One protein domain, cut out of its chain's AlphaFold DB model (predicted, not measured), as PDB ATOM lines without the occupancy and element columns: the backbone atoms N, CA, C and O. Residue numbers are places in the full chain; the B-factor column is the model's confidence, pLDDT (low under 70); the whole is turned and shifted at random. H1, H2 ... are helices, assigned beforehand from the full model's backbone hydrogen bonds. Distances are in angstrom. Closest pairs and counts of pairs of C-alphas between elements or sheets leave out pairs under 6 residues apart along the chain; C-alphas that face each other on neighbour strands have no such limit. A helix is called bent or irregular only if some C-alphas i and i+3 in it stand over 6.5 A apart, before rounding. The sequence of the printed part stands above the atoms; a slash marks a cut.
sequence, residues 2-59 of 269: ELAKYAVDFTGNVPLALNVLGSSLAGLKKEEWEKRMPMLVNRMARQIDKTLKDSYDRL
ATOM      1  N   GLU A   2     177.172 224.689  85.133       80.44
ATOM      2  CA  GLU A   2     175.973 224.732  85.995       80.44
ATOM      3  C   GLU A   2     175.471 226.150  86.311       80.44
ATOM      4  O   GLU A   2     174.293 226.425  86.129       80.44
ATOM      5  N   LEU A   3     176.357 227.088  86.666       78.19
ATOM      6  CA  LEU A   3     175.962 228.475  86.974       78.19
ATOM      7  C   LEU A   3     175.392 229.231  85.766       78.19
ATOM      8  O   LEU A   3     174.499 230.059  85.918       78.19
ATOM      9  N   ALA A   4     175.900 228.946  84.566       81.50
ATOM     10  CA  ALA A   4     175.385 229.543  83.337       81.50
ATOM     11  C   ALA A   4     173.993 228.990  82.996       81.50
ATOM     12  O   ALA A   4     173.121 229.760  82.615       81.50
ATOM     13  N   LYS A   5     173.765 227.683  83.199       85.06
ATOM     14  CA  LYS A   5     172.430 227.081  83.071       85.06
ATOM     15  C   LYS A   5     171.454 227.684  84.077       85.06
ATOM     16  O   LYS A   5     170.417 228.174  83.667       85.06
ATOM     17  N   TYR A   6     171.850 227.785  85.346       82.31
ATOM     18  CA  TYR A   6     171.040 228.429  86.382       82.31
ATOM     19  C   TYR A   6     170.637 229.869  86.020       82.31
ATOM     20  O   TYR A   6     169.488 230.254  86.209       82.31
ATOM     21  N   ALA A   7     171.556 230.662  85.456       77.56
ATOM     22  CA  ALA A   7     171.251 232.017  84.996       77.56
ATOM     23  C   ALA A   7     170.241 232.042  83.833       77.56
ATOM     24  O   ALA A   7     169.355 232.896  83.802       77.56
ATOM     25  N   VAL A   8     170.354 231.109  82.883       83.19
ATOM     26  CA  VAL A   8     169.408 230.967  81.762       83.19
ATOM     27  C   VAL A   8     168.033 230.524  82.256       83.19
ATOM     28  O   VAL A   8     167.030 231.139  81.897       83.19
ATOM     29  N   ASP A   9     167.999 229.527  83.136       81.44
ATOM     30  CA  ASP A   9     166.768 228.997  83.718       81.44
ATOM     31  C   ASP A   9     166.042 230.077  84.535       81.44
ATOM     32  O   ASP A   9     164.845 230.288  84.353       81.44
ATOM     33  N   PHE A  10     166.765 230.835  85.370       75.25
ATOM     34  CA  PHE A  10     166.184 231.929  86.156       75.25
ATOM     35  C   PHE A  10     165.618 233.055  85.284       75.25
ATOM     36  O   PHE A  10     164.569 233.619  85.585       75.25
ATOM     37  N   THR A  11     166.314 233.414  84.206       75.56
ATOM     38  CA  THR A  11     165.894 234.525  83.341       75.56
ATOM     39  C   THR A  11     164.785 234.149  82.366       75.56
ATOM     40  O   THR A  11     164.314 235.028  81.644       75.56
ATOM     41  N   GLY A  12     164.364 232.881  82.313       74.31
ATOM     42  CA  GLY A  12     163.286 232.426  81.434       74.31
ATOM     43  C   GLY A  12     163.548 232.728  79.956       74.31
ATOM     44  O   GLY A  12     162.610 232.975  79.202       74.31
ATOM     45  N   ASN A  13     164.823 232.766  79.546       71.81
ATOM     46  CA  ASN A  13     165.275 233.191  78.216       71.81
ATOM     47  C   ASN A  13     164.932 234.643  77.830       71.81
ATOM     48  O   ASN A  13     164.919 234.976  76.646       71.81
ATOM     49  N   VAL A  14     164.687 235.536  78.796       79.94
ATOM     50  CA  VAL A  14     164.467 236.963  78.525       79.94
ATOM     51  C   VAL A  14     165.808 237.629  78.169       79.94
ATOM     52  O   VAL A  14     166.664 237.767  79.051       79.94
ATOM     53  N   PRO A  15     166.013 238.112  76.923       81.12
ATOM     54  CA  PRO A  15     167.323 238.599  76.473       81.12
ATOM     55  C   PRO A  15     167.860 239.767  77.306       81.12
ATOM     56  O   PRO A  15     169.052 239.846  77.593       81.12
ATOM     57  N   LEU A  16     166.974 240.662  77.748       80.06
ATOM     58  CA  LEU A  16     167.350 241.794  78.593       80.06
ATOM     59  C   LEU A  16     167.845 241.336  79.974       80.06
ATOM     60  O   LEU A  16     168.858 241.834  80.460       80.06
ATOM     61  N   ALA A  17     167.159 240.372  80.589       79.62
ATOM     62  CA  ALA A  17     167.538 239.832  81.890       79.62
ATOM     63  C   ALA A  17     168.877 239.077  81.806       79.62
ATOM     64  O   ALA A  17     169.743 239.249  82.666       79.62
ATOM     65  N   LEU A  18     169.085 238.324  80.721       85.62
ATOM     66  CA  LEU A  18     170.357 237.667  80.416       85.62
ATOM     67  C   LEU A  18     171.501 238.661  80.234       85.62
ATOM     68  O   LEU A  18     172.571 238.453  80.798       85.62
ATOM     69  N   ASN A  19     171.282 239.757  79.502       84.31
ATOM     70  CA  ASN A  19     172.303 240.786  79.311       84.31
ATOM     71  C   ASN A  19     172.702 241.446  80.634       84.31
ATOM     72  O   ASN A  19     173.890 241.635  80.873       84.31
ATOM     73  N   VAL A  20     171.736 241.739  81.512       83.00
ATOM     74  CA  VAL A  20     172.006 242.321  82.838       83.00
ATOM     75  C   VAL A  20     172.844 241.375  83.706       83.00
ATOM     76  O   VAL A  20     173.796 241.820  84.356       83.00
ATOM     77  N   LEU A  21     172.536 240.072  83.711       86.44
ATOM     78  CA  LEU A  21     173.358 239.081  84.415       86.44
ATOM     79  C   LEU A  21     174.744 238.951  83.778       86.44
ATOM     80  O   LEU A  21     175.750 239.030  84.482       86.44
ATOM     81  N   GLY A  22     174.799 238.802  82.454       87.12
ATOM     82  CA  GLY A  22     176.033 238.630  81.693       87.12
ATOM     83  C   GLY A  22     177.001 239.794  81.881       87.12
ATOM     84  O   GLY A  22     178.171 239.566  82.175       87.12
ATOM     85  N   SER A  23     176.519 241.039  81.814       87.81
ATOM     86  CA  SER A  23     177.346 242.230  82.034       87.81
ATOM     87  C   SER A  23     177.854 242.337  83.471       87.81
ATOM     88  O   SER A  23     178.988 242.745  83.694       87.81
ATOM     89  N   SER A  24     177.033 241.954  84.454       85.56
ATOM     90  CA  SER A  24     177.387 242.038  85.881       85.56
ATOM     91  C   SER A  24     178.406 240.981  86.315       85.56
ATOM     92  O   SER A  24     179.041 241.121  87.362       85.56
ATOM     93  N   LEU A  25     178.535 239.910  85.529       88.00
ATOM     94  CA  LEU A  25     179.387 238.756  85.810       88.00
ATOM     95  C   LEU A  25     180.588 238.640  84.857       88.00
ATOM     96  O   LEU A  25     181.472 237.805  85.076       88.00
ATOM     97  N   ALA A  26     180.639 239.468  83.811       89.50
ATOM     98  CA  ALA A  26     181.711 239.470  82.826       89.50
ATOM     99  C   ALA A  26     183.084 239.696  83.484       89.50
ATOM    100  O   ALA A  26     183.265 240.604  84.292       89.50
ATOM    101  N   GLY A  27     184.059 238.854  83.129       87.06
ATOM    102  CA  GLY A  27     185.444 238.955  83.608       87.06
ATOM    103  C   GLY A  27     185.703 238.457  85.037       87.06
ATOM    104  O   GLY A  27     186.856 238.457  85.461       87.06
ATOM    105  N   LEU A  28     184.678 238.011  85.771       89.06
ATOM    106  CA  LEU A  28     184.832 237.467  87.126       89.06
ATOM    107  C   LEU A  28     185.251 235.990  87.122       89.06
ATOM    108  O   LEU A  28     184.915 235.237  86.204       89.06
ATOM    109  N   LYS A  29     185.939 235.559  88.186       91.75
ATOM    110  CA  LYS A  29     186.303 234.143  88.381       91.75
ATOM    111  C   LYS A  29     185.107 233.319  88.864       91.75
ATOM    112  O   LYS A  29     184.128 233.856  89.385       91.75
ATOM    113  N   LYS A  30     185.192 231.993  88.730       87.19
ATOM    114  CA  LYS A  30     184.112 231.062  89.101       87.19
ATOM    115  C   LYS A  30     183.692 231.215  90.570       87.19
ATOM    116  O   LYS A  30     182.501 231.263  90.858       87.19
ATOM    117  N   GLU A  31     184.646 231.357  91.483       89.31
ATOM    118  CA  GLU A  31     184.375 231.498  92.920       89.31
ATOM    119  C   GLU A  31     183.624 232.805  93.234       89.31
ATOM    120  O   GLU A  31     182.847 232.889  94.185       89.31
ATOM    121  N   GLU A  32     183.832 233.847  92.425       87.50
ATOM    122  CA  GLU A  32     183.130 235.127  92.545       87.50
ATOM    123  C   GLU A  32     181.737 235.070  91.919       87.50
ATOM    124  O   GLU A  32     180.808 235.680  92.453       87.50
ATOM    125  N   TRP A  33     181.568 234.307  90.834       89.81
ATOM    126  CA  TRP A  33     180.252 233.994  90.275       89.81
ATOM    127  C   TRP A  33     179.366 233.309  91.312       89.81
ATOM    128  O   TRP A  33     178.241 233.753  91.526       89.81
ATOM    129  N   GLU A  34     179.874 232.278  91.990       86.75
ATOM    130  CA  GLU A  34     179.126 231.531  93.012       86.75
ATOM    131  C   GLU A  34     178.667 232.435  94.164       86.75
ATOM    132  O   GLU A  34     177.558 232.283  94.672       86.75
ATOM    133  N   LYS A  35     179.476 233.440  94.527       85.88
ATOM    134  CA  LYS A  35     179.128 234.416  95.570       85.88
ATOM    135  C   LYS A  35     178.158 235.500  95.093       85.88
ATOM    136  O   LYS A  35     177.272 235.898  95.847       85.88
ATOM    137  N   ARG A  36     178.322 236.017  93.870       85.25
ATOM    138  CA  ARG A  36     177.550 237.173  93.367       85.25
ATOM    139  C   ARG A  36     176.239 236.795  92.690       85.25
ATOM    140  O   ARG A  36     175.286 237.570  92.780       85.25
ATOM    141  N   MET A  37     176.171 235.634  92.040       83.06
ATOM    142  CA  MET A  37     174.989 235.188  91.297       83.06
ATOM    143  C   MET A  37     173.717 235.199  92.164       83.06
ATOM    144  O   MET A  37     172.750 235.836  91.746       83.06
ATOM    145  N   PRO A  38     173.696 234.631  93.389       81.44
ATOM    146  CA  PRO A  38     172.485 234.635  94.212       81.44
ATOM    147  C   PRO A  38     172.018 236.051  94.580       81.44
ATOM    148  O   PRO A  38     170.820 236.325  94.622       81.44
ATOM    149  N   MET A  39     172.954 236.980  94.811       82.25
ATOM    150  CA  MET A  39     172.631 238.371  95.146       82.25
ATOM    151  C   MET A  39     172.025 239.120  93.952       82.25
ATOM    152  O   MET A  39     171.068 239.874  94.127       82.25
ATOM    153  N   LEU A  40     172.567 238.909  92.748       81.00
ATOM    154  CA  LEU A  40     172.065 239.517  91.512       81.00
ATOM    155  C   LEU A  40     170.682 238.980  91.148       81.00
ATOM    156  O   LEU A  40     169.774 239.770  90.901       81.00
ATOM    157  N   VAL A  41     170.511 237.660  91.200       80.00
ATOM    158  CA  VAL A  41     169.233 236.973  90.982       80.00
ATOM    159  C   VAL A  41     168.167 237.490  91.950       80.00
ATOM    160  O   VAL A  41     167.101 237.920  91.519       80.00
ATOM    161  N   ASN A  42     168.482 237.575  93.247       78.19
ATOM    162  CA  ASN A  42     167.565 238.117  94.253       78.19
ATOM    163  C   ASN A  42     167.233 239.599  93.995       78.19
ATOM    164  O   ASN A  42     166.077 240.008  94.083       78.19
ATOM    165  N   ARG A  43     168.221 240.425  93.622       76.25
ATOM    166  CA  ARG A  43     167.979 241.836  93.277       76.25
ATOM    167  C   ARG A  43     167.066 241.974  92.057       76.25
ATOM    168  O   ARG A  43     166.183 242.828  92.067       76.25
ATOM    169  N   MET A  44     167.280 241.161  91.024       75.62
ATOM    170  CA  MET A  44     166.445 241.153  89.824       75.62
ATOM    171  C   MET A  44     165.025 240.690  90.135       75.62
ATOM    172  O   MET A  44     164.092 241.373  89.726       75.62
ATOM    173  N   ALA A  45     164.860 239.620  90.919       74.81
ATOM    174  CA  ALA A  45     163.552 239.157  91.386       74.81
ATOM    175  C   ALA A  45     162.789 240.280  92.106       74.81
ATOM    176  O   ALA A  45     161.701 240.648  91.681       74.81
ATOM    177  N   ARG A  46     163.419 240.956  93.080       78.62
ATOM    178  CA  ARG A  46     162.796 242.100  93.775       78.62
ATOM    179  C   ARG A  46     162.416 243.248  92.842       78.62
ATOM    180  O   ARG A  46     161.419 243.927  93.078       78.62
ATOM    181  N   GLN A  47     163.226 243.519  91.820       77.56
ATOM    182  CA  GLN A  47     162.934 244.582  90.859       77.56
ATOM    183  C   GLN A  47     161.750 244.212  89.956       77.56
ATOM    184  O   GLN A  47     160.927 245.079  89.650       77.56
ATOM    185  N   ILE A  48     161.658 242.943  89.552       76.56
ATOM    186  CA  ILE A  48     160.515 242.400  88.817       76.56
ATOM    187  C   ILE A  48     159.267 242.509  89.693       76.56
ATOM    188  O   ILE A  48     158.320 243.172  89.283       76.56
ATOM    189  N   ASP A  49     159.311 242.000  90.926       79.81
ATOM    190  CA  ASP A  49     158.194 242.064  91.877       79.81
ATOM    191  C   ASP A  49     157.703 243.497  92.082       79.81
ATOM    192  O   ASP A  49     156.505 243.770  92.015       79.81
ATOM    193  N   LYS A  50     158.633 244.445  92.260       86.94
ATOM    194  CA  LYS A  50     158.297 245.866  92.390       86.94
ATOM    195  C   LYS A  50     157.609 246.408  91.138       86.94
ATOM    196  O   LYS A  50     156.609 247.099  91.251       86.94
ATOM    197  N   THR A  51     158.122 246.093  89.951       86.50
ATOM    198  CA  THR A  51     157.562 246.598  88.686       86.50
ATOM    199  C   THR A  51     156.166 246.025  88.416       86.50
ATOM    200  O   THR A  51     155.263 246.751  87.986       86.50
ATOM    201  N   LEU A  52     155.965 244.734  88.697       87.00
ATOM    202  CA  LEU A  52     154.658 244.080  88.590       87.00
ATOM    203  C   LEU A  52     153.669 244.682  89.597       87.00
ATOM    204  O   LEU A  52     152.540 245.011  89.228       87.00
ATOM    205  N   LYS A  53     154.117 244.915  90.836       89.94
ATOM    206  CA  LYS A  53     153.309 245.546  91.879       89.94
ATOM    207  C   LYS A  53     152.946 246.990  91.544       89.94
ATOM    208  O   LYS A  53     151.779 247.343  91.640       89.94
ATOM    209  N   ASP A  54     153.887 247.793  91.051       91.00
ATOM    210  CA  ASP A  54     153.629 249.172  90.616       91.00
ATOM    211  C   ASP A  54     152.589 249.221  89.480       91.00
ATOM    212  O   ASP A  54     151.793 250.159  89.390       91.00
ATOM    213  N   SER A  55     152.576 248.209  88.606       91.19
ATOM    214  CA  SER A  55     151.581 248.082  87.533       91.19
ATOM    215  C   SER A  55     150.197 247.719  88.081       91.19
ATOM    216  O   SER A  55     149.196 248.276  87.628       91.19
ATOM    217  N   TYR A  56     150.143 246.837  89.084       94.44
ATOM    218  CA  TYR A  56     148.919 246.487  89.808       94.44
ATOM    219  C   TYR A  56     148.369 247.660  90.637       94.44
ATOM    220  O   TYR A  56     147.172 247.928  90.608       94.44
ATOM    221  N   ASP A  57     149.220 248.405  91.340       94.94
ATOM    222  CA  ASP A  57     148.798 249.489  92.234       94.94
ATOM    223  C   ASP A  57     148.128 250.648  91.476       94.94
ATOM    224  O   ASP A  57     147.269 251.335  92.033       94.94
ATOM    225  N   ARG A  58     148.453 250.814  90.185       95.44
ATOM    226  CA  ARG A  58     147.837 251.788  89.260       95.44
ATOM    227  C   ARG A  58     146.465 251.369  88.718       95.44
ATOM    228  O   ARG A  58     145.829 252.161  88.020       95.44
ATOM    229  N   LEU A  59     146.026 250.139  88.971       96.62
ATOM    230  CA  LEU A  59     144.690 249.677  88.602       96.62
ATOM    231  C   LEU A  59     143.620 250.333  89.479       96.62
ATOM    232  O   LEU A  59     143.866 250.689  90.633       96.62
TER     233      LEU A  59
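This is residues 2 to 59 of the 269 residues of the protein "BnaC04g31900D protein" of Brassica napus (UniProt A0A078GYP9). One long helix, H3, packs with its earlier part on two short helices, H1 and H2, in a small up-and-down bundle, while its far end, residues 46 to 57, sticks out with residues 58 and 59 as a free arm. The arm makes the length. The printed part has 58 residues with three named helices, in the order H1, H2, H3, and no named strand; the class is all helix. It is loose, with a radius of gyration of the C-alphas of 13.0 A, and spans 44 by 19 by 17 A.

Find C-alpha 30 at (184.112, 231.062, 89.101); from there H3, residues 30 to 57, runs 40.0 A to C-alpha 57 at (148.798, 249.489, 92.234). It has a kink of 33 degrees near residue 37 and is only just irregular: C-alphas 35 and 38 are 6.8 A apart. Go back to C-alpha 2 at (175.973, 224.732, 85.995) for H1, residues 2 to 11, 14.3 A long. H2, residues 15 to 25, is 15.3 A long.

Look first at H3, which touches H2 with residues 33 to 40 alone. Their closest C-alphas, those of Leu 25 and Trp 33, are 6.6 A apart. This helical hairpin has a steep tilt of 39 degrees, opposite ways. H3 touches H1 with residues 33 to 41 alone, closest at the C-alphas of Leu 3 and Glu 34, 7.5 A apart, at a shallow tilt of 7 degrees, the same way. H1 and H2, also a helical hairpin, touch at a steep tilt of 40 degrees, opposite ways; the closest C-alphas, of Thr 11 and Ala 17, are 5.7 A apart. The packing is mostly crossed, but only just: 1 of 3 touching pairs is at a shallow tilt. In H1 and H2 every O i to N i+4 pair is within hydrogen-bond range; in H3, 22 of 24 are.

The C-alphas farthest apart are those of Lys 29 and Leu 59, 44.4 A. Without residues 46 to 59 the body spans 25 by 18 by 18 A. Both links are tight, and the printed part has no cut. Its mean pLDDT is 83.9, and no printed residue is under 70.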